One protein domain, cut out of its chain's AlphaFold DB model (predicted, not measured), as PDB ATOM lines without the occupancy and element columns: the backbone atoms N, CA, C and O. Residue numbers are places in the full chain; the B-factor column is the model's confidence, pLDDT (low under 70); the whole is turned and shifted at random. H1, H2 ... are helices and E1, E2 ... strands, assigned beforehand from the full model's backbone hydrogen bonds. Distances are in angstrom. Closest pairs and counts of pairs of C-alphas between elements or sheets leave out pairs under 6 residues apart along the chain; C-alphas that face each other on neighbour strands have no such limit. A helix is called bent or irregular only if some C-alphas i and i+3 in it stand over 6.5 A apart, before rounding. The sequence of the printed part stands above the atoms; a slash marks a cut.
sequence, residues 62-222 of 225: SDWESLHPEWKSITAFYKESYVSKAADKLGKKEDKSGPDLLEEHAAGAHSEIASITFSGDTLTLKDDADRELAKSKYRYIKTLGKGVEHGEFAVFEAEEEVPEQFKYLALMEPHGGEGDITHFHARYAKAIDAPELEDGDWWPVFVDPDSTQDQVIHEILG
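Overview. This is residues 62 to 222 of the 225 residues of the protein "Zinc/cadmium-binding protein" of Peptoniphilus ivorii (UniProt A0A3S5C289). Eight strands, E1 to E8, form a closed barrel, and four helices, H2 to H5, gather in a second lobe at one side of it, mostly crossing one another rather than lying side by side. The very short H1 packs on the outside of the barrel, away from that lobe. The printed part has 161 residues, with five named helices and eight named strands in the order H1 E1 H2 H3 H4 E2 E3 E4 E5 E6 E7 E8 H5; neighbour strands round the ring are antiparallel and the class is mixed, helices and strands. The whole is compact, with a radius of gyration of the C-alphas of 16.0 A, yet elongated in outline, with spans of 49 by 31 by 30 A.

Arrangement. H1, residues 62 to 65, is on the barrel and outside it, at a height over the sheet of 6.8 A and over none of the strands. E1, residues 70 to 73, has E2, residues 115 to 119, on one side, with N 71 and O 116 2.8 A apart, and E8, residues 205 to 207, on the other side, with N 207 and O 72 2.8 A apart. H2, residues 74 to 79, is on the barrel with residues 74 to 76; its closest C-alphas with E8 are Ile 74 and Val 205, 5.6 A apart. H2 is only just irregular, with C-alphas 76 and 79 6.52 A apart. H3, residues 81 to 94, is not on the barrel. H4, residues 98 to 109, is on the barrel and touches H2 at a shallow tilt of 20 degrees, opposite ways, closest at the C-alphas of Thr 75 and Ala 106, 6.6 A. H4 touches H3 with residues 98 to 102 alone, about perpendicular at 73 degrees, closest at the C-alphas of Asp 88 and Gly 98, 4.2 A. A meander, each strand the antiparallel neighbour of the one before, runs from E2 through E3, residues 122 to 126, E4, residues 132 to 144, E5, residues 153 to 158, E6, residues 168 to 172, and E7, residues 183 to 189, to E8. Within hydrogen-bond range are N 117 and O 124 for E2 and E3, 2.9 A; N 125 and O 134 for E3 and E4, 2.8 A; N 141 and O 155 for E4 and E5, 2.8 A; N 154 and O 171 for E5 and E6, 2.8 A; N 170 and O 187 for E6 and E7, 2.8 A; and N 184 and O 206 for E7 and E8, 2.9 A. E4 bends by 87 degrees at residue 141; it pairs with E3 over residues 132 to 137 and with E5 over 138 to 144. H5, residues 213 to 221, touches H3 at a steep tilt of 44 degrees, the same way, closest at the C-alphas of Val 83 and Ile 217, 5.8 A. H5 also touches H2 and H4, about perpendicular at 80 degrees to each, closest at the C-alphas of Phe 77 and Val 216, 7.4 A, and of His 105 and Ile 220, 6.7 A. Every O i to N i+4 pair is within hydrogen-bond range in H5, against 8 of 10 in H3, 6 of 8 in H4 and 0 of 2 in H2, where 2 of 3 O i to N i+3 pairs are; H1 is too short for an i+4 pair.

Along the chain. H1 begins at C-alpha 62, (49.996, -25.282, 15.952). H3 measures 20.0 A from first to last C-alpha, H4 17.2 A and E7 20.5 A. E4 is the longest strand, 27.0 A, from C-alpha 132 at (49.899, -43.783, 5.555). H5 ends at C-alpha 221, (28.205, -26.257, -4.783).

Size, cuts and confidence. The C-alphas farthest apart are those of Lys 93 and Glu 160, 50.2 A. The printed part has no cut. The link from E7 to E8, residues 190 to 204, is long. Mean pLDDT of the printed part is 92.3; residues 147 to 150 are under 70.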
ATOM      1  N   SER A  62      51.001 -25.507  14.910       94.44
ATOM      2  CA  SER A  62      49.996 -25.282  15.952       94.44
ATOM      3  C   SER A  62      48.785 -24.484  15.474       94.44
ATOM      4  O   SER A  62      47.715 -24.627  16.061       94.44
ATOM      5  N   ASP A  63      48.932 -23.653  14.441       92.31
ATOM      6  CA  ASP A  63      47.840 -22.804  13.955       92.31
ATOM      7  C   ASP A  63      46.706 -23.669  13.376       92.31
ATOM      8  O   ASP A  63      45.536 -23.458  13.689       92.31
ATOM      9  N   TRP A  64      47.058 -24.753  12.675       96.56
ATOM     10  CA  TRP A  64      46.120 -25.781  12.217       96.56
ATOM     11  C   TRP A  64      45.672 -26.709  13.355       96.56
ATOM     12  O   TRP A  64      44.472 -26.925  13.525       96.56
ATOM     13  N   GLU A  65      46.614 -27.230  14.158       96.62
ATOM     14  CA  GLU A  65      46.319 -28.184  15.247       96.62
ATOM     15  C   GLU A  65      45.350 -27.604  16.288       96.62
ATOM     16  O   GLU A  65      44.494 -28.320  16.811       96.62
ATOM     17  N   SER A  66      45.478 -26.308  16.597       94.44
ATOM     18  CA  SER A  66      44.677 -25.639  17.627       94.44
ATOM     19  C   SER A  66      43.199 -25.498  17.262       94.44
ATOM     20  O   SER A  66      42.362 -25.434  18.165       94.44
ATOM     21  N   LEU A  67      42.886 -25.468  15.963       93.38
ATOM     22  CA  LEU A  67      41.518 -25.458  15.458       93.38
ATOM     23  C   LEU A  67      40.969 -26.879  15.386       93.38
ATOM     24  O   LEU A  67      39.921 -27.154  15.969       93.38
ATOM     25  N   HIS A  68      41.703 -27.786  14.739       94.75
ATOM     26  CA  HIS A  68      41.374 -29.205  14.740       94.75
ATOM     27  C   HIS A  68      42.636 -30.063  14.500       94.75
ATOM     28  O   HIS A  68      43.442 -29.748  13.625       94.75
ATOM     29  N   PRO A  69      42.849 -31.176  15.229       96.00
ATOM     30  CA  PRO A  69      44.040 -32.014  15.047       96.00
ATOM     31  C   PRO A  69      44.000 -32.877  13.776       96.00
ATOM     32  O   PRO A  69      45.033 -33.376  13.342       96.00
ATOM     33  N   GLU A  70      42.829 -33.087  13.174       97.00
ATOM     34  CA  GLU A  70      42.643 -33.900  11.962       97.00
ATOM     35  C   GLU A  70      41.814 -33.157  10.914       97.00
ATOM     36  O   GLU A  70      40.745 -32.656  11.219       97.00
ATOM     37  N   TRP A  71      42.246 -33.142   9.664       97.69
ATOM     38  CA  TRP A  71      41.520 -32.495   8.575       97.69
ATOM     39  C   TRP A  71      41.299 -33.475   7.441       97.69
ATOM     40  O   TRP A  71      42.145 -34.341   7.190       97.69
ATOM     41  N   LYS A  72      40.171 -33.346   6.742       96.25
ATOM     42  CA  LYS A  72      39.798 -34.248   5.646       96.25
ATOM     43  C   LYS A  72      39.753 -33.507   4.329       96.25
ATOM     44  O   LYS A  72      39.249 -32.394   4.268       96.25
ATOM     45  N   SER A  73      40.234 -34.139   3.265       95.94
ATOM     46  CA  SER A  73      40.061 -33.595   1.923       95.94
ATOM     47  C   SER A  73      38.573 -33.445   1.615       95.94
ATOM     48  O   SER A  73      37.800 -34.385   1.832       95.94
ATOM     49  N   ILE A  74      38.176 -32.304   1.047       93.50
ATOM     50  CA  ILE A  74      36.786 -32.066   0.637       93.50
ATOM     51  C   ILE A  74      36.295 -33.137  -0.348       93.50
ATOM     52  O   ILE A  74      35.119 -33.491  -0.362       93.50
ATOM     53  N   THR A  75      37.217 -33.728  -1.119       91.00
ATOM     54  CA  THR A  75      36.940 -34.782  -2.108       91.00
ATOM     55  C   THR A  75      36.304 -36.031  -1.487       91.00
ATOM     56  O   THR A  75      35.540 -36.732  -2.157       91.00
ATOM     57  N   ALA A  76      36.528 -36.280  -0.190       88.88
ATOM     58  CA  ALA A  76      35.879 -37.361   0.547       88.88
ATOM     59  C   ALA A  76      34.348 -37.206   0.587       88.88
ATOM     60  O   ALA A  76      33.627 -38.205   0.573       88.88
ATOM     61  N   PHE A  77      33.847 -35.969   0.580       90.69
ATOM     62  CA  PHE A  77      32.423 -35.674   0.712       90.69
ATOM     63  C   PHE A  77      31.658 -35.724  -0.617       90.69
ATOM     64  O   PHE A  77      30.442 -35.886  -0.615       90.69
ATOM     65  N   TYR A  78      32.339 -35.692  -1.767       89.25
ATOM     66  CA  TYR A  78      31.691 -35.730  -3.091       89.25
ATOM     67  C   TYR A  78      30.903 -37.026  -3.330       89.25
ATOM     68  O   TYR A  78      29.970 -37.063  -4.131       89.25
ATOM     69  N   LYS A  79      31.273 -38.105  -2.629       86.56
ATOM     70  CA  LYS A  79      30.605 -39.413  -2.701       86.56
ATOM     71  C   LYS A  79      29.410 -39.522  -1.744       86.56
ATOM     72  O   LYS A  79      28.710 -40.537  -1.761       86.56
ATOM     73  N   GLU A  80      29.169 -38.513  -0.911       92.00
ATOM     74  CA  GLU A  80      28.094 -38.543   0.071       92.00
ATOM     75  C   GLU A  80      26.721 -38.346  -0.571       92.00
ATOM     76  O   GLU A  80      26.501 -37.493  -1.431       92.00
ATOM     77  N   SER A  81      25.741 -39.122  -0.099       94.50
ATOM     78  CA  SER A  81      24.406 -39.136  -0.713       94.50
ATOM     79  C   SER A  81      23.633 -37.819  -0.574       94.50
ATOM     80  O   SER A  81      22.656 -37.609  -1.292       94.50
ATOM     81  N   TYR A  82      24.001 -36.960   0.379       94.12
ATOM     82  CA  TYR A  82      23.389 -35.640   0.529       94.12
ATOM     83  C   TYR A  82      23.987 -34.633  -0.464       94.12
ATOM     84  O   TYR A  82      23.225 -33.875  -1.058       94.12
ATOM     85  N   VAL A  83      25.295 -34.714  -0.743       94.44
ATOM     86  CA  VAL A  83      25.973 -33.908  -1.772       94.44
ATOM     87  C   VAL A  83      25.432 -34.254  -3.156       94.44
ATOM     88  O   VAL A  83      25.016 -33.365  -3.895       94.44
ATOM     89  N   SER A  84      25.311 -35.546  -3.482       93.69
ATOM     90  CA  SER A  84      24.766 -35.961  -4.783       93.69
ATOM     91  C   SER A  84      23.323 -35.481  -4.999       93.69
ATOM     92  O   SER A  84      22.953 -35.084  -6.101       93.69
ATOM     93  N   LYS A  85      22.494 -35.480  -3.945       94.38
ATOM     94  CA  LYS A  85      21.108 -34.979  -4.012       94.38
ATOM     95  C   LYS A  85      21.041 -33.465  -4.200       94.38
ATOM     96  O   LYS A  85      20.150 -33.004  -4.915       94.38
ATOM     97  N   ALA A  86      21.931 -32.716  -3.552       94.62
ATOM     98  CA  ALA A  86      22.035 -31.271  -3.732       94.62
ATOM     99  C   ALA A  86      22.487 -30.939  -5.163       94.62
ATOM    100  O   ALA A  86      21.814 -30.178  -5.856       94.62
ATOM    101  N   ALA A  87      23.512 -31.631  -5.672       94.56
ATOM    102  CA  ALA A  87      23.985 -31.474  -7.047       94.56
ATOM    103  C   ALA A  87      22.889 -31.782  -8.084       94.56
ATOM    104  O   ALA A  87      22.696 -31.023  -9.030       94.56
ATOM    105  N   ASP A  88      22.097 -32.843  -7.888       94.12
ATOM    106  CA  ASP A  88      20.953 -33.160  -8.760       94.12
ATOM    107  C   ASP A  88      19.853 -32.085  -8.737       94.12
ATOM    108  O   ASP A  88      19.090 -31.936  -9.700       94.12
ATOM    109  N   LYS A  89      19.699 -31.374  -7.617       93.19
ATOM    110  CA  LYS A  89      18.731 -30.282  -7.474       93.19
ATOM    111  C   LYS A  89      19.246 -29.016  -8.158       93.19
ATOM    112  O   LYS A  89      18.471 -28.404  -8.896       93.19
ATOM    113  N   LEU A  90      20.513 -28.663  -7.946       91.38
ATOM    114  CA  LEU A  90      21.164 -27.512  -8.572       91.38
ATOM    115  C   LEU A  90      21.277 -27.690 -10.090       91.38
ATOM    116  O   LEU A  90      20.816 -26.836 -10.840       91.38
ATOM    117  N   GLY A  91      21.731 -28.854 -10.553       90.88
ATOM    118  CA  GLY A  91      21.869 -29.153 -11.980       90.88
ATOM    119  C   GLY A  91      20.568 -28.995 -12.770       90.88
ATOM    120  O   GLY A  91      20.568 -28.483 -13.885       90.88
ATOM    121  N   LYS A  92      19.412 -29.309 -12.169       91.19
ATOM    122  CA  LYS A  92      18.104 -29.044 -12.798       91.19
ATOM    123  C   LYS A  92      17.803 -27.556 -12.984       91.19
ATOM    124  O   LYS A  92      17.054 -27.226 -13.898       91.19
ATOM    125  N   LYS A  93      18.313 -26.682 -12.109       89.44
ATOM    126  CA  LYS A  93      18.187 -25.223 -12.257       89.44
ATOM    127  C   LYS A  93      19.110 -24.706 -13.367       89.44
ATOM    128  O   LYS A  93      18.725 -23.784 -14.078       89.44
ATOM    129  N   GLU A  94      20.276 -25.327 -13.527       88.81
ATOM    130  CA  GLU A  94      21.347 -24.885 -14.432       88.81
ATOM    131  C   GLU A  94      21.389 -25.611 -15.790       88.81
ATOM    132  O   GLU A  94      22.273 -25.350 -16.599       88.81
ATOM    133  N   ASP A  95      20.438 -26.512 -16.060       91.56
ATOM    134  CA  ASP A  95      20.420 -27.379 -17.254       91.56
ATOM    135  C   ASP A  95      21.703 -28.227 -17.408       91.56
ATOM    136  O   ASP A  95      22.194 -28.481 -18.510       91.56
ATOM    137  N   LYS A  96      22.246 -28.687 -16.273       92.00
ATOM    138  CA  LYS A  96      23.443 -29.533 -16.169       92.00
ATOM    139  C   LYS A  96      23.147 -30.784 -15.337       92.00
ATOM    140  O   LYS A  96      22.250 -30.790 -14.494       92.00
ATOM    141  N   SER A  97      23.859 -31.887 -15.569       93.81
ATOM    142  CA  SER A  97      23.702 -33.061 -14.703       93.81
ATOM    143  C   SER A  97      24.426 -32.845 -13.365       93.81
ATOM    144  O   SER A  97      25.479 -32.211 -13.320       93.81
ATOM    145  N   GLY A  98      23.873 -33.375 -12.268       91.69
ATOM    146  CA  GLY A  98      24.528 -33.338 -10.954       91.69
ATOM    147  C   GLY A  98      25.947 -33.932 -10.967       91.69
ATOM    148  O   GLY A  98      26.853 -33.312 -10.416       91.69
ATOM    149  N   PRO A  99      26.188 -35.079 -11.634       92.50
ATOM    150  CA  PRO A  99      27.537 -35.615 -11.810       92.50
ATOM    151  C   PRO A  99      28.505 -34.665 -12.522       92.50
ATOM    152  O   PRO A  99      29.619 -34.492 -12.039       92.50
ATOM    153  N   ASP A 100      28.085 -34.012 -13.613       91.12
ATOM    154  CA  ASP A 100      28.961 -33.082 -14.345       91.12
ATOM    155  C   ASP A 100      29.282 -31.829 -13.510       91.12
ATOM    156  O   ASP A 100      30.339 -31.220 -13.677       91.12
ATOM    157  N   LEU A 101      28.361 -31.393 -12.639       89.81
ATOM    158  CA  LEU A 101      28.630 -30.326 -11.667       89.81
ATOM    159  C   LEU A 101      29.721 -30.756 -10.689       89.81
ATOM    160  O   LEU A 101      30.729 -30.071 -10.549       89.81
ATOM    161  N   LEU A 102      29.555 -31.920 -10.066       90.94
ATOM    162  CA  LEU A 102      30.515 -32.433  -9.091       90.94
ATOM    163  C   LEU A 102      31.896 -32.704  -9.701       90.94
ATOM    164  O   LEU A 102      32.899 -32.469  -9.034       90.94
ATOM    165  N   GLU A 103      31.971 -33.174 -10.947       89.44
ATOM    166  CA  GLU A 103      33.251 -33.373 -11.637       89.44
ATOM    167  C   GLU A 103      33.996 -32.048 -11.864       89.44
ATOM    168  O   GLU A 103      35.203 -31.983 -11.632       89.44
ATOM    169  N   GLU A 104      33.284 -30.983 -12.245       85.94
ATOM    170  CA  GLU A 104      33.876 -29.653 -12.434       85.94
ATOM    171  C   GLU A 104      34.451 -29.099 -11.124       85.94
ATOM    172  O   GLU A 104      35.606 -28.671 -11.095       85.94
ATOM    173  N   HIS A 105      33.698 -29.187 -10.024       84.38
ATOM    174  CA  HIS A 105      34.164 -28.728  -8.711       84.38
ATOM    175  C   HIS A 105      35.319 -29.581  -8.155       84.38
ATOM    176  O   HIS A 105      36.238 -29.058  -7.521       84.38
ATOM    177  N   ALA A 106      35.336 -30.889  -8.438       87.25
ATOM    178  CA  ALA A 106      36.393 -31.784  -7.966       87.25
ATOM    179  C   ALA A 106      37.746 -31.552  -8.663       87.25
ATOM    180  O   ALA A 106      38.788 -31.867  -8.081       87.25
ATOM    181  N   ALA A 107      37.754 -31.024  -9.894       85.56
ATOM    182  CA  ALA A 107      38.963 -30.910 -10.708       85.56
ATOM    183  C   ALA A 107      40.034 -30.009 -10.069       85.56
ATOM    184  O   ALA A 107      41.205 -30.380 -10.061       85.56
ATOM    185  N   GLY A 108      39.650 -28.874  -9.478       86.81
ATOM    186  CA  GLY A 108      40.588 -27.980  -8.783       86.81
ATOM    187  C   GLY A 108      41.024 -28.496  -7.407       86.81
ATOM    188  O   GLY A 108      42.141 -28.230  -6.974       86.81
ATOM    189  N   ALA A 109      40.179 -29.287  -6.739       91.06
ATOM    190  CA  ALA A 109      40.377 -29.730  -5.354       91.06
ATOM    191  C   ALA A 109      41.030 -31.120  -5.208       91.06
ATOM    192  O   ALA A 109      41.124 -31.648  -4.096       91.06
ATOM    193  N   HIS A 110      41.447 -31.743  -6.313       91.00
ATOM    194  CA  HIS A 110      41.955 -33.114  -6.319       91.00
ATOM    195  C   HIS A 110      43.219 -33.286  -5.458       91.00
ATOM    196  O   HIS A 110      44.114 -32.444  -5.458       91.00
ATOM    197  N   SER A 111      43.318 -34.408  -4.741       94.69
ATOM    198  CA  SER A 111      44.457 -34.718  -3.871       94.69
ATOM    199  C   SER A 111      44.596 -36.225  -3.653       94.69
ATOM    200  O   SER A 111      43.593 -36.911  -3.468       94.69
ATOM    201  N   GLU A 112      45.829 -36.739  -3.624       95.94
ATOM    202  CA  GLU A 112      46.118 -38.097  -3.133       95.94
ATOM    203  C   GLU A 112      45.965 -38.194  -1.606       95.94
ATOM    204  O   GLU A 112      45.623 -39.248  -1.071       95.94
ATOM    205  N   ILE A 113      46.206 -37.084  -0.906       97.88
ATOM    206  CA  ILE A 113      46.040 -36.970   0.539       97.88
ATOM    207  C   ILE A 113      44.549 -36.783   0.828       97.88
ATOM    208  O   ILE A 113      43.974 -35.747   0.489       97.88
ATOM    209  N   ALA A 114      43.945 -37.772   1.479       96.94
ATOM    210  CA  ALA A 114      42.564 -37.744   1.940       96.94
ATOM    211  C   ALA A 114      42.430 -37.218   3.374       96.94
ATOM    212  O   ALA A 114      41.377 -36.679   3.719       96.94
ATOM    213  N   SER A 115      43.466 -37.338   4.209       97.75
ATOM    214  CA  SER A 115      43.491 -36.700   5.528       97.75
ATOM    215  C   SER A 115      44.887 -36.275   5.977       97.75
ATOM    216  O   SER A 115      45.898 -36.871   5.591       97.75
ATOM    217  N   ILE A 116      44.916 -35.225   6.800       98.56
ATOM    218  CA  ILE A 116      46.114 -34.675   7.438       98.56
ATOM    219  C   ILE A 116      45.872 -34.642   8.943       98.56
ATOM    220  O   ILE A 116      44.912 -34.030   9.408       98.56
ATOM    221  N   THR A 117      46.747 -35.279   9.714       98.56
ATOM    222  CA  THR A 117      46.755 -35.170  11.177       98.56
ATOM    223  C   THR A 117      47.948 -34.341  11.630       98.56
ATOM    224  O   THR A 117      49.082 -34.657  11.264       98.56
ATOM    225  N   PHE A 118      47.688 -33.336  12.459       98.44
ATOM    226  CA  PHE A 118      48.669 -32.463  13.092       98.44
ATOM    227  C   PHE A 118      48.935 -32.941  14.525       98.44
ATOM    228  O   PHE A 118      48.006 -33.268  15.265       98.44
ATOM    229  N   SER A 119      50.208 -33.023  14.913       97.94
ATOM    230  CA  SER A 119      50.616 -33.330  16.287       97.94
ATOM    231  C   SER A 119      51.951 -32.659  16.600       97.94
ATOM    232  O   SER A 119      53.022 -33.198  16.286       97.94
ATOM    233  N   GLY A 120      51.894 -31.462  17.189       96.88
ATOM    234  CA  GLY A 120      53.048 -30.568  17.267       96.88
ATOM    235  C   GLY A 120      53.645 -30.338  15.878       96.88
ATOM    236  O   GLY A 120      52.930 -30.065  14.920       96.88
ATOM    237  N   ASP A 121      54.954 -30.548  15.740       97.25
ATOM    238  CA  ASP A 121      55.646 -30.366  14.457       97.25
ATOM    239  C   ASP A 121      55.452 -31.541  13.481       97.25
ATOM    240  O   ASP A 121      56.041 -31.548  12.405       97.25
ATOM    241  N   THR A 122      54.702 -32.583  13.855       98.44
ATOM    242  CA  THR A 122      54.544 -33.797  13.040       98.44
ATOM    243  C   THR A 122      53.255 -33.759  12.237       98.44
ATOM    244  O   THR A 122      52.178 -33.576  12.804       98.44
ATOM    245  N   LEU A 123      53.361 -34.051  10.940       98.69
ATOM    246  CA  LEU A 123      52.215 -34.327  10.079       98.69
ATOM    247  C   LEU A 123      52.155 -35.813   9.742       98.69
ATOM    248  O   LEU A 123      53.179 -36.444   9.475       98.69
ATOM    249  N   THR A 124      50.944 -36.364   9.742       98.75
ATOM    250  CA  THR A 124      50.643 -37.686   9.173       98.75
ATOM    251  C   THR A 124      49.669 -37.500   8.017       98.75
ATOM    252  O   THR A 124      48.582 -36.965   8.217       98.75
ATOM    253  N   LEU A 125      50.067 -37.929   6.822       98.75
ATOM    254  CA  LEU A 125      49.277 -37.856   5.593       98.75
ATOM    255  C   LEU A 125      48.732 -39.246   5.281       98.75
ATOM    256  O   LEU A 125      49.491 -40.222   5.314       98.75
ATOM    257  N   LYS A 126      47.449 -39.351   4.946       98.56
ATOM    258  CA  LYS A 126      46.831 -40.627   4.573       98.56
ATOM    259  C   LYS A 126      45.989 -40.520   3.317       98.56
ATOM    260  O   LYS A 126      45.487 -39.444   3.004       98.56
ATOM    261  N   ASP A 127      45.826 -41.643   2.629       97.38
ATOM    262  CA  ASP A 127      44.913 -41.771   1.494       97.38
ATOM    263  C   ASP A 127      43.486 -42.163   1.915       97.38
ATOM    264  O   ASP A 127      43.167 -42.306   3.098       97.38
ATOM    265  N   ASP A 128      42.604 -42.330   0.927       93.88
ATOM    266  CA  ASP A 128      41.189 -42.654   1.127       93.88
ATOM    267  C   ASP A 128      40.943 -44.069   1.684       93.88
ATOM    268  O   ASP A 128      39.846 -44.369   2.163       93.88
ATOM    269  N   ALA A 129      41.967 -44.925   1.672       95.62
ATOM    270  CA  ALA A 129      41.973 -46.252   2.271       95.62
ATOM    271  C   ALA A 129      42.609 -46.266   3.677       95.62
ATOM    272  O   ALA A 129      42.894 -47.348   4.200       95.62
ATOM    273  N   ASP A 130      42.825 -45.089   4.281       95.50
ATOM    274  CA  ASP A 130      43.479 -44.891   5.584       95.50
ATOM    275  C   ASP A 130      44.937 -45.400   5.617       95.50
ATOM    276  O   ASP A 130      45.505 -45.652   6.685       95.50
ATOM    277  N   ARG A 131      45.577 -45.557   4.449       97.94
ATOM    278  CA  ARG A 131      46.992 -45.939   4.357       97.94
ATOM    279  C   ARG A 131      47.858 -44.702   4.550       97.94
ATOM    280  O   ARG A 131      47.603 -43.659   3.960       97.94
ATOM    281  N   GLU A 132      48.908 -44.840   5.353       98.50
ATOM    282  CA  GLU A 132      49.899 -43.783   5.555       98.50
ATOM    283  C   GLU A 132      50.674 -43.529   4.255       98.50
ATOM    284  O   GLU A 132      51.319 -44.431   3.715       98.50
ATOM    285  N   LEU A 133      50.584 -42.297   3.757       98.56
ATOM    286  CA  LEU A 133      51.334 -41.801   2.607       98.56
ATOM    287  C   LEU A 133      52.685 -41.240   3.044       98.56
ATOM    288  O   LEU A 133      53.704 -41.496   2.408       98.56
ATOM    289  N   ALA A 134      52.694 -40.479   4.137       98.62
ATOM    290  CA  ALA A 134      53.900 -39.924   4.727       98.62
ATOM    291  C   ALA A 134      53.673 -39.595   6.199       98.62
ATOM    292  O   ALA A 134      52.570 -39.226   6.612       98.62
ATOM    293  N   LYS A 135      54.751 -39.649   6.976       98.62
ATOM    294  CA  LYS A 135      54.784 -39.155   8.343       98.62
ATOM    295  C   LYS A 135      56.159 -38.589   8.635       98.62
ATOM    296  O   LYS A 135      57.153 -39.281   8.450       98.62
ATOM    297  N   SER A 136      56.210 -37.337   9.063       98.75
ATOM    298  CA  SER A 136      57.465 -36.678   9.417       98.75
ATOM    299  C   SER A 136      57.195 -35.445  10.261       98.75
ATOM    300  O   SER A 136      56.089 -34.897  10.240       98.75
ATOM    301  N   LYS A 137      58.214 -34.985  10.979       98.50
ATOM    302  CA  LYS A 137      58.305 -33.584  11.371       98.50
ATOM    303  C   LYS A 137      58.447 -32.679  10.157       98.50
ATOM    304  O   LYS A 137      59.204 -32.984   9.241       98.50
ATOM    305  N   TYR A 138      57.763 -31.549  10.179       98.25
ATOM    306  CA  TYR A 138      57.797 -30.561   9.115       98.25
ATOM    307  C   TYR A 138      58.262 -29.223   9.672       98.25
ATOM    308  O   TYR A 138      57.672 -28.672  10.599       98.25
ATOM    309  N   ARG A 139      59.337 -28.695   9.092       97.31
ATOM    310  CA  ARG A 139      59.936 -27.424   9.499       97.31
ATOM    311  C   ARG A 139      59.554 -26.331   8.516       97.31
ATOM    312  O   ARG A 139      59.742 -26.505   7.317       97.31
ATOM    313  N   TYR A 140      59.077 -25.198   9.022       97.31
ATOM    314  CA  TYR A 140      58.792 -24.015   8.213       97.31
ATOM    315  C   TYR A 140      60.057 -23.480   7.519       97.31
ATOM    316  O   TYR A 140      61.124 -23.401   8.134       97.31
ATOM    317  N   ILE A 141      59.932 -23.109   6.241       96.25
ATOM    318  CA  ILE A 141      61.040 -22.647   5.395       96.25
ATOM    319  C   ILE A 141      60.804 -21.242   4.833       96.25
ATOM    320  O   ILE A 141      61.728 -20.429   4.832       96.25
ATOM    321  N   LYS A 142      59.609 -20.960   4.300       94.44
ATOM    322  CA  LYS A 142      59.279 -19.675   3.657       94.44
ATOM    323  C   LYS A 142      57.770 -19.487   3.510       94.44
ATOM    324  O   LYS A 142      57.029 -20.462   3.533       94.44
ATOM    325  N   THR A 143      57.350 -18.262   3.215       93.19
ATOM    326  CA  THR A 143      55.991 -17.949   2.751       93.19
ATOM    327  C   THR A 143      55.973 -17.715   1.239       93.19
ATOM    328  O   THR A 143      56.844 -17.017   0.714       93.19
ATOM    329  N   LEU A 144      54.976 -18.261   0.542       90.44
ATOM    330  CA  LEU A 144      54.640 -17.970  -0.857       90.44
ATOM    331  C   LEU A 144      53.397 -17.071  -0.934       90.44
ATOM    332  O   LEU A 144      52.598 -17.039  -0.005       90.44
ATOM    333  N   GLY A 145      53.214 -16.361  -2.052       83.69
ATOM    334  CA  GLY A 145      51.968 -15.628  -2.322       83.69
ATOM    335  C   GLY A 145      51.787 -14.301  -1.573       83.69
ATOM    336  O   GLY A 145      50.679 -13.781  -1.529       83.69
ATOM    337  N   LYS A 146      52.844 -13.701  -1.005       76.12
ATOM    338  CA  LYS A 146      52.719 -12.408  -0.304       76.12
ATOM    339  C   LYS A 146      52.066 -11.336  -1.187       76.12
ATOM    340  O   LYS A 146      52.615 -10.958  -2.222       76.12
ATOM    341  N   GLY A 147      50.913 -10.826  -0.749       61.94
ATOM    342  CA  GLY A 147      50.166  -9.762  -1.432       61.94
ATOM    343  C   GLY A 147      49.364 -10.187  -2.670       61.94
ATOM    344  O   GLY A 147      49.011  -9.316  -3.468       61.94
ATOM    345  N   VAL A 148      49.084 -11.482  -2.853       69.06
ATOM    346  CA  VAL A 148      48.204 -11.980  -3.928       69.06
ATOM    347  C   VAL A 148      46.770 -12.193  -3.437       69.06
ATOM    348  O   VAL A 148      46.524 -12.382  -2.250       69.06
ATOM    349  N   GLU A 149      45.814 -12.160  -4.369       59.84
ATOM    350  CA  GLU A 149      44.366 -12.222  -4.101       59.84
ATOM    351  C   GLU A 149      43.917 -13.520  -3.405       59.84
ATOM    352  O   GLU A 149      42.916 -13.520  -2.699       59.84
ATOM    353  N   HIS A 150      44.693 -14.599  -3.538       63.03
ATOM    354  CA  HIS A 150      44.347 -15.932  -3.038       63.03
ATOM    355  C   HIS A 150      45.153 -16.382  -1.806       63.03
ATOM    356  O   HIS A 150      45.263 -17.575  -1.543       63.03
ATOM    357  N   GLY A 151      45.707 -15.430  -1.049       78.88
ATOM    358  CA  GLY A 151      46.306 -15.691   0.260       78.88
ATOM    359  C   GLY A 151      47.767 -16.146   0.244       78.88
ATOM    360  O   GLY A 151      48.380 -16.395  -0.797       78.88
ATOM    361  N   GLU A 152      48.339 -16.205   1.444       91.19
ATOM    362  CA  GLU A 152      49.729 -16.583   1.685       91.19
ATOM    363  C   GLU A 152      49.829 -18.058   2.087       91.19
ATOM    364  O   GLU A 152      49.056 -18.539   2.913       91.19
ATOM    365  N   PHE A 153      50.815 -18.772   1.543       94.00
ATOM    366  CA  PHE A 153      51.083 -20.165   1.899       94.00
ATOM    367  C   PHE A 153      52.372 -20.280   2.706       94.00
ATOM    368  O   PHE A 153      53.439 -19.891   2.229       94.00
ATOM    369  N   ALA A 154      52.307 -20.895   3.882       95.44
ATOM    370  CA  ALA A 154      53.481 -21.299   4.638       95.44
ATOM    371  C   ALA A 154      54.032 -22.620   4.082       95.44
ATOM    372  O   ALA A 154      53.334 -23.631   4.036       95.44
ATOM    373  N   VAL A 155      55.291 -22.616   3.646       97.06
ATOM    374  CA  VAL A 155      55.978 -23.792   3.104       97.06
ATOM    375  C   VAL A 155      56.773 -24.476   4.200       97.06
ATOM    376  O   VAL A 155      57.630 -23.858   4.835       97.06
ATOM    377  N   PHE A 156      56.544 -25.771   4.352       98.12
ATOM    378  CA  PHE A 156      57.227 -26.653   5.275       98.12
ATOM    379  C   PHE A 156      57.997 -27.740   4.526       98.12
ATOM    380  O   PHE A 156      57.582 -28.194   3.461       98.12
ATOM    381  N   GLU A 157      59.108 -28.181   5.102       98.38
ATOM    382  CA  GLU A 157      59.945 -29.266   4.595       98.38
ATOM    383  C   GLU A 157      59.953 -30.435   5.582       98.38
ATOM    384  O   GLU A 157      60.195 -30.228   6.774       98.38
ATOM    385  N   ALA A 158      59.747 -31.656   5.083       98.62
ATOM    386  CA  ALA A 158      59.874 -32.875   5.879       98.62
ATOM    387  C   ALA A 158      61.320 -33.054   6.377       98.62
ATOM    388  O   ALA A 158      62.269 -32.972   5.588       98.62
ATOM    389  N   GLU A 159      61.514 -33.342   7.659       98.25
ATOM    390  CA  GLU A 159      62.839 -33.589   8.247       98.25
ATOM    391  C   GLU A 159      63.303 -35.047   8.083       98.25
ATOM    392  O   GLU A 159      64.498 -35.338   8.170       98.25
ATOM    393  N   GLU A 160      62.368 -35.960   7.823       98.12
ATOM    394  CA  GLU A 160      62.606 -37.396   7.655       98.12
ATOM    395  C   GLU A 160      62.429 -37.827   6.190       98.12
ATOM    396  O   GLU A 160      62.014 -37.053   5.323       98.12
ATOM    397  N   GLU A 161      62.785 -39.079   5.897       97.69
ATOM    398  CA  GLU A 161      62.556 -39.671   4.582       97.69
ATOM    399  C   GLU A 161      61.060 -39.955   4.392       97.69
ATOM    400  O   GLU A 161      60.453 -40.732   5.126       97.69
ATOM    401  N   VAL A 162      60.480 -39.313   3.384       98.44
ATOM    402  CA  VAL A 162      59.092 -39.470   2.936       98.44
ATOM    403  C   VAL A 162      59.098 -39.658   1.416       98.44
ATOM    404  O   VAL A 162      60.101 -39.315   0.778       98.44
ATOM    405  N   PRO A 163      58.023 -40.180   0.795       98.44
ATOM    406  CA  PRO A 163      57.907 -40.158  -0.659       98.44
ATOM    407  C   PRO A 163      58.160 -38.748  -1.200       98.44
ATOM    408  O   PRO A 163      57.653 -37.773  -0.644       98.44
ATOM    409  N   GLU A 164      58.969 -38.640  -2.258       97.62
ATOM    410  CA  GLU A 164      59.527 -37.359  -2.706       97.62
ATOM    411  C   GLU A 164      58.448 -36.299  -2.943       97.62
ATOM    412  O   GLU A 164      58.664 -35.145  -2.601       97.62
ATOM    413  N   GLN A 165      57.269 -36.672  -3.448       97.62
ATOM    414  CA  GLN A 165      56.174 -35.733  -3.698       97.62
ATOM    415  C   GLN A 165      55.658 -35.016  -2.440       97.62
ATOM    416  O   GLN A 165      55.062 -33.954  -2.571       97.62
ATOM    417  N   PHE A 166      55.900 -35.558  -1.244       98.31
ATOM    418  CA  PHE A 166      55.502 -34.966   0.037       98.31
ATOM    419  C   PHE A 166      56.667 -34.283   0.763       98.31
ATOM    420  O   PHE A 166      56.534 -33.908   1.924       98.31
ATOM    421  N   LYS A 167      57.824 -34.112   0.107       98.56
ATOM    422  CA  LYS A 167      58.997 -33.480   0.727       98.56
ATOM    423  C   LYS A 167      58.711 -32.041   1.165       98.56
ATOM    424  O   LYS A 167      59.171 -31.644   2.238       98.56
ATOM    425  N   TYR A 168      57.971 -31.289   0.356       98.50
ATOM    426  CA  TYR A 168      57.534 -29.931   0.663       98.50
ATOM    427  C   TYR A 168      56.012 -29.855   0.683       98.50
ATOM    428  O   TYR A 168      55.364 -30.346  -0.240       98.50
ATOM    429  N   LEU A 169      55.463 -29.208   1.711       98.12
ATOM    430  CA  LEU A 169      54.041 -28.895   1.849       98.12
ATOM    431  C   LEU A 169      53.870 -27.384   1.939       98.12
ATOM    432  O   LEU A 169      54.531 -26.750   2.752       98.12
ATOM    433  N   ALA A 170      52.983 -26.808   1.143       96.81
ATOM    434  CA  ALA A 170      52.569 -25.418   1.264       96.81
ATOM    435  C   ALA A 170      51.150 -25.390   1.829       96.81
ATOM    436  O   ALA A 170      50.247 -25.951   1.213       96.81
ATOM    437  N   LEU A 171      50.957 -24.768   2.990       96.62
ATOM    438  CA  LEU A 171      49.680 -24.714   3.696       96.62
ATOM    439  C   LEU A 171      49.220 -23.264   3.818       96.62
ATOM    440  O   LEU A 171      49.973 -22.415   4.296       96.62
ATOM    441  N   MET A 172      47.989 -22.986   3.406       94.19
ATOM    442  CA  MET A 172      47.332 -21.725   3.736       94.19
ATOM    443  C   MET A 172      46.815 -21.784   5.176       94.19
ATOM    444  O   MET A 172      46.443 -22.862   5.651       94.19
ATOM    445  N   GLU A 173      46.799 -20.650   5.875       93.00
ATOM    446  CA  GLU A 173      46.176 -20.574   7.199       93.00
ATOM    447  C   GLU A 173      44.699 -21.012   7.110       93.00
ATOM    448  O   GLU A 173      44.023 -20.700   6.118       93.00
ATOM    449  N   PRO A 174      44.177 -21.753   8.106       93.38
ATOM    450  CA  PRO A 174      42.762 -22.073   8.142       93.38
ATOM    451  C   PRO A 174      41.887 -20.821   8.153       93.38
ATOM    452  O   PRO A 174      42.142 -19.860   8.873       93.38
ATOM    453  N   HIS A 175      40.821 -20.856   7.366       89.38
ATOM    454  CA  HIS A 175      39.872 -19.768   7.204       89.38
ATOM    455  C   HIS A 175      38.443 -20.315   7.088       89.38
ATOM    456  O   HIS A 175      38.229 -21.514   6.921       89.38
ATOM    457  N   GLY A 176      37.460 -19.434   7.265       82.44
ATOM    458  CA  GLY A 176      36.034 -19.765   7.293       82.44
ATOM    459  C   GLY A 176      35.239 -18.725   8.085       82.44
ATOM    460  O   GLY A 176      35.727 -18.185   9.083       82.44
ATOM    461  N   GLY A 177      34.038 -18.389   7.611       71.56
ATOM    462  CA  GLY A 177      33.134 -17.403   8.205       71.56
ATOM    463  C   GLY A 177      31.940 -18.005   8.953       71.56
ATOM    464  O   GLY A 177      31.788 -19.217   9.096       71.56
ATOM    465  N   GLU A 178      31.053 -17.136   9.445       70.38
ATOM    466  CA  GLU A 178      29.768 -17.559  10.013       70.38
ATOM    467  C   GLU A 178      28.880 -18.139   8.903       70.38
ATOM    468  O   GLU A 178      28.370 -17.396   8.072       70.38
ATOM    469  N   GLY A 179      28.681 -19.460   8.915       71.62
ATOM    470  CA  GLY A 179      27.897 -20.176   7.902       71.62
ATOM    471  C   GLY A 179      28.739 -20.956   6.892       71.62
ATOM    472  O   GLY A 179      28.198 -21.857   6.253       71.62
ATOM    473  N   ASP A 180      30.046 -20.696   6.839       82.56
ATOM    474  CA  ASP A 180      30.984 -21.418   5.981       82.56
ATOM    475  C   ASP A 180      31.673 -22.543   6.752       82.56
ATOM    476  O   ASP A 180      31.606 -22.644   7.985       82.56
ATOM    477  N   ILE A 181      32.328 -23.423   6.009       89.75
ATOM    478  CA  ILE A 181      33.173 -24.462   6.573       89.75
ATOM    479  C   ILE A 181      34.535 -23.880   6.962       89.75
ATOM    480  O   ILE A 181      35.136 -23.124   6.199       89.75
ATOM    481  N   THR A 182      35.055 -24.252   8.132       93.06
ATOM    482  CA  THR A 182      36.468 -24.000   8.433       93.06
ATOM    483  C   THR A 182      37.309 -24.926   7.560       93.06
ATOM    484  O   THR A 182      37.148 -26.150   7.615       93.06
ATOM    485  N   HIS A 183      38.210 -24.358   6.765       94.81
ATOM    486  CA  HIS A 183      39.041 -25.103   5.831       94.81
ATOM    487  C   HIS A 183      40.377 -24.414   5.548       94.81
ATOM    488  O   HIS A 183      40.612 -23.270   5.928       94.81
ATOM    489  N   PHE A 184      41.274 -25.116   4.865       95.56
ATOM    490  CA  PHE A 184      42.486 -24.541   4.294       95.56
ATOM    491  C   PHE A 184      42.850 -25.212   2.974       95.56
ATOM    492  O   PHE A 184      42.395 -26.318   2.673       95.56
ATOM    493  N   HIS A 185      43.726 -24.555   2.216       95.31
ATOM    494  CA  HIS A 185      44.314 -25.125   1.012       95.31
ATOM    495  C   HIS A 185      45.710 -25.676   1.279       95.31
ATOM    496  O   HIS A 185      46.504 -25.052   1.989       95.31
ATOM    497  N   ALA A 186      46.029 -26.821   0.677       95.94
ATOM    498  CA  ALA A 186      47.359 -27.414   0.753       95.94
ATOM    499  C   ALA A 186      47.899 -27.762  -0.632       95.94
ATOM    500  O   ALA A 186      47.162 -28.223  -1.491       95.94
ATOM    501  N   ARG A 187      49.205 -27.614  -0.830       96.56
ATOM    502  CA  ARG A 187      49.921 -28.090  -2.023       96.56
ATOM    503  C   ARG A 187      51.137 -28.885  -1.590       96.56
ATOM    504  O   ARG A 187      51.646 -28.688  -0.487       96.56
ATOM    505  N   TYR A 188      51.615 -29.775  -2.448       97.56
ATOM    506  CA  TYR A 188      52.785 -30.596  -2.156       97.56
ATOM    507  C   TYR A 188      53.645 -30.817  -3.385       97.56
ATOM    508  O   TYR A 188      53.143 -30.910  -4.504       97.56
ATOM    509  N   ALA A 189      54.955 -30.888  -3.165       97.56
ATOM    510  CA  ALA A 189      55.914 -31.104  -4.230       97.56
ATOM    511  C   ALA A 189      57.230 -31.707  -3.732       97.56
ATOM    512  O   ALA A 189      57.584 -31.665  -2.551       97.56
ATOM    513  N   LYS A 190      58.013 -32.200  -4.693       97.69
ATOM    514  CA  LYS A 190      59.358 -32.747  -4.467       97.69
ATOM    515  C   LYS A 190      60.470 -31.718  -4.315       97.69
ATOM    516  O   LYS A 190      61.549 -32.061  -3.840       97.69
ATOM    517  N   ALA A 191      60.238 -30.484  -4.752       96.81
ATOM    518  CA  ALA A 191      61.223 -29.411  -4.725       96.81
ATOM    519  C   ALA A 191      60.585 -28.107  -4.239       96.81
ATOM    520  O   ALA A 191      59.400 -27.864  -4.444       96.81
ATOM    521  N   ILE A 192      61.387 -27.264  -3.593       95.19
ATOM    522  CA  ILE A 192      60.935 -26.011  -2.974       95.19
ATOM    523  C   ILE A 192      60.564 -24.913  -3.989       95.19
ATOM    524  O   ILE A 192      59.895 -23.935  -3.645       95.19
ATOM    525  N   ASP A 193      61.040 -25.045  -5.222       93.62
ATOM    526  CA  ASP A 193      60.804 -24.175  -6.378       93.62
ATOM    527  C   ASP A 193      59.920 -24.854  -7.438       93.62
ATOM    528  O   ASP A 193      59.871 -24.426  -8.591       93.62
ATOM    529  N   ALA A 194      59.236 -25.932  -7.054       94.25
ATOM    530  CA  ALA A 194      58.344 -26.657  -7.936       94.25
ATOM    531  C   ALA A 194      57.102 -25.804  -8.276       94.25
ATOM    532  O   ALA A 194      56.505 -25.222  -7.362       94.25
ATOM    533  N   PRO A 195      56.696 -25.729  -9.559       91.12
ATOM    534  CA  PRO A 195      55.549 -24.927  -9.986       91.12
ATOM    535  C   PRO A 195      54.242 -25.344  -9.302       91.12
ATOM    536  O   PRO A 195      53.379 -24.501  -9.100       91.12
ATOM    537  N   GLU A 196      54.118 -26.603  -8.882       91.38
ATOM    538  CA  GLU A 196      52.958 -27.141  -8.168       91.38
ATOM    539  C   GLU A 196      52.673 -26.405  -6.846       91.38
ATOM    540  O   GLU A 196      51.528 -26.364  -6.411       91.38
ATOM    541  N   LEU A 197      53.679 -25.794  -6.203       92.31
ATOM    542  CA  LEU A 197      53.474 -24.999  -4.982       92.31
ATOM    543  C   LEU A 197      52.878 -23.610  -5.273       92.31
ATOM    544  O   LEU A 197      52.281 -22.993  -4.389       92.31
ATOM    545  N   GLU A 198      53.011 -23.128  -6.506       87.62
ATOM    546  CA  GLU A 198      52.523 -21.824  -6.976       87.62
ATOM    547  C   GLU A 198      51.360 -21.958  -7.976       87.62
ATOM    548  O   GLU A 198      50.884 -20.952  -8.500       87.62
ATOM    549  N   ASP A 199      50.889 -23.183  -8.225       83.19
ATOM    550  CA  ASP A 199      49.855 -23.485  -9.211       83.19
ATOM    551  C   ASP A 199      48.518 -22.833  -8.836       83.19
ATOM    552  O   ASP A 199      47.849 -23.238  -7.889       83.19
ATOM    553  N   GLY A 200      48.133 -21.806  -9.596       80.44
ATOM    554  CA  GLY A 200      46.897 -21.056  -9.398       80.44
ATOM    555  C   GLY A 200      45.623 -21.804  -9.789       80.44
ATOM    556  O   GLY A 200      44.547 -21.284  -9.506       80.44
ATOM    557  N   ASP A 201      45.720 -22.987 -10.396       86.75
ATOM    558  CA  ASP A 201      44.571 -23.808 -10.789       86.75
ATOM    559  C   ASP A 201      44.385 -25.026  -9.861       86.75
ATOM    560  O   ASP A 201      43.312 -25.639  -9.840       86.75
ATOM    561  N   TRP A 202      45.398 -25.363  -9.053       91.94
ATOM    562  CA  TRP A 202      45.365 -26.483  -8.114       91.94
ATOM    563  C   TRP A 202      45.188 -26.022  -6.658       91.94
ATOM    564  O   TRP A 202      46.076 -25.423  -6.035       91.94
ATOM    565  N   TRP A 203      44.021 -26.350  -6.098       90.88
ATOM    566  CA  TRP A 203      43.548 -25.925  -4.779       90.88
ATOM    567  C   TRP A 203      42.999 -27.089  -3.942       90.88
ATOM    568  O   TRP A 203      41.818 -27.079  -3.591       90.88
ATOM    569  N   PRO A 204      43.811 -28.098  -3.568       95.19
ATOM    570  CA  PRO A 204      43.375 -29.117  -2.619       95.19
ATOM    571  C   PRO A 204      42.809 -28.485  -1.352       95.19
ATOM    572  O   PRO A 204      43.507 -27.731  -0.678       95.19
ATOM    573  N   VAL A 205      41.555 -28.799  -1.030       94.81
ATOM    574  CA  VAL A 205      40.853 -28.244   0.131       94.81
ATOM    575  C   VAL A 205      40.791 -29.287   1.236       94.81
ATOM    576  O   VAL A 205      40.378 -30.428   0.996       94.81
ATOM    577  N   PHE A 206      41.168 -28.887   2.445       96.69
ATOM    578  CA  PHE A 206      41.077 -29.684   3.660       96.69
ATOM    579  C   PHE A 206      40.147 -28.995   4.642       96.69
ATOM    580  O   PHE A 206      40.353 -27.837   4.989       96.69
ATOM    581  N   VAL A 207      39.125 -29.716   5.083       95.50
ATOM    582  CA  VAL A 207      38.033 -29.178   5.886       95.50
ATOM    583  C   VAL A 207      37.979 -29.816   7.263       95.50
ATOM    584  O   VAL A 207      38.438 -30.952   7.456       95.50
ATOM    585  N   ASP A 208      37.405 -29.079   8.210       92.44
ATOM    586  CA  ASP A 208      37.087 -29.586   9.540       92.44
ATOM    587  C   ASP A 208      36.144 -30.806   9.413       92.44
ATOM    588  O   ASP A 208      35.088 -30.712   8.772       92.44
ATOM    589  N   PRO A 209      36.499 -31.979   9.968       88.81
ATOM    590  CA  PRO A 209      35.682 -33.182   9.852       88.81
ATOM    591  C   PRO A 209      34.324 -33.087  10.565       88.81
ATOM    592  O   PRO A 209      33.445 -33.889  10.240       88.81
ATOM    593  N   ASP A 210      34.141 -32.140  11.488       88.75
ATOM    594  CA  ASP A 210      32.896 -31.940  12.245       88.75
ATOM    595  C   ASP A 210      31.890 -31.018  11.528       88.75
ATOM    596  O   ASP A 210      30.839 -30.658  12.073       88.75
ATOM    597  N   SER A 211      32.177 -30.662  10.278       89.12
ATOM    598  CA  SER A 211      31.335 -29.797   9.454       89.12
ATOM    599  C   SER A 211      29.947 -30.374   9.195       89.12
ATOM    600  O   SER A 211      29.754 -31.575   8.977       89.12
ATOM    601  N   THR A 212      28.944 -29.499   9.190       91.81
ATOM    602  CA  THR A 212      27.561 -29.898   8.908       91.81
ATOM    603  C   THR A 212      27.360 -30.223   7.426       91.81
ATOM    604  O   THR A 212      28.091 -29.746   6.561       91.81
ATOM    605  N   GLN A 213      26.319 -31.005   7.111       92.56
ATOM    606  CA  GLN A 213      25.966 -31.312   5.717       92.56
ATOM    607  C   GLN A 213      25.712 -30.045   4.894       92.56
ATOM    608  O   GLN A 213      26.130 -29.988   3.743       92.56
ATOM    609  N   ASP A 214      25.066 -29.040   5.488       91.31
ATOM    610  CA  ASP A 214      24.749 -27.782   4.811       91.31
ATOM    611  C   ASP A 214      26.023 -26.982   4.500       91.31
ATOM    612  O   ASP A 214      26.163 -26.493   3.385       91.31
ATOM    613  N   GLN A 215      26.985 -26.923   5.430       91.94
ATOM    614  CA  GLN A 215      28.292 -26.290   5.189       91.94
ATOM    615  C   GLN A 215      29.078 -27.002   4.085       91.94
ATOM    616  O   GLN A 215      29.653 -26.351   3.225       91.94
ATOM    617  N   VAL A 216      29.077 -28.338   4.078       92.44
ATOM    618  CA  VAL A 216      29.755 -29.120   3.033       92.44
ATOM    619  C   VAL A 216      29.091 -28.924   1.669       92.44
ATOM    620  O   VAL A 216      29.784 -28.802   0.662       92.44
ATOM    621  N   ILE A 217      27.755 -28.895   1.614       91.94
ATOM    622  CA  ILE A 217      27.023 -28.604   0.375       91.94
ATOM    623  C   ILE A 217      27.363 -27.198  -0.119       91.94
ATOM    624  O   ILE A 217      27.667 -27.058  -1.301       91.94
ATOM    625  N   HIS A 218      27.330 -26.198   0.769       90.44
ATOM    626  CA  HIS A 218      27.687 -24.820   0.437       90.44
ATOM    627  C   HIS A 218      29.107 -24.769  -0.130       90.44
ATOM    628  O   HIS A 218      29.299 -24.275  -1.231       90.44
ATOM    629  N   GLU A 219      30.088 -25.355   0.551       89.25
ATOM    630  CA  GLU A 219      31.477 -25.333   0.089       89.25
ATOM    631  C   GLU A 219      31.652 -25.958  -1.306       89.25
ATOM    632  O   GLU A 219      32.375 -25.433  -2.147       89.25
ATOM    633  N   ILE A 220      30.984 -27.085  -1.575       90.94
ATOM    634  CA  ILE A 220      31.147 -27.813  -2.843       90.94
ATOM    635  C   ILE A 220      30.373 -27.157  -3.992       90.94
ATOM    636  O   ILE A 220      30.856 -27.165  -5.120       90.94
ATOM    637  N   LEU A 221      29.158 -26.664  -3.740       89.19
ATOM    638  CA  LEU A 221      28.205 -26.257  -4.783       89.19
ATOM    639  C   LEU A 221      27.873 -24.755  -4.775       89.19
ATOM    640  O   LEU A 221      27.163 -24.294  -5.666       89.19
ATOM    641  N   GLY A 222      28.368 -23.996  -3.798       83.00
ATOM    642  CA  GLY A 222      27.998 -22.601  -3.552       83.00
ATOM    643  C   GLY A 222      26.645 -22.432  -2.846       83.00
ATOM    644  O   GLY A 222      25.980 -23.401  -2.467       83.00
TER     645      GLY A 222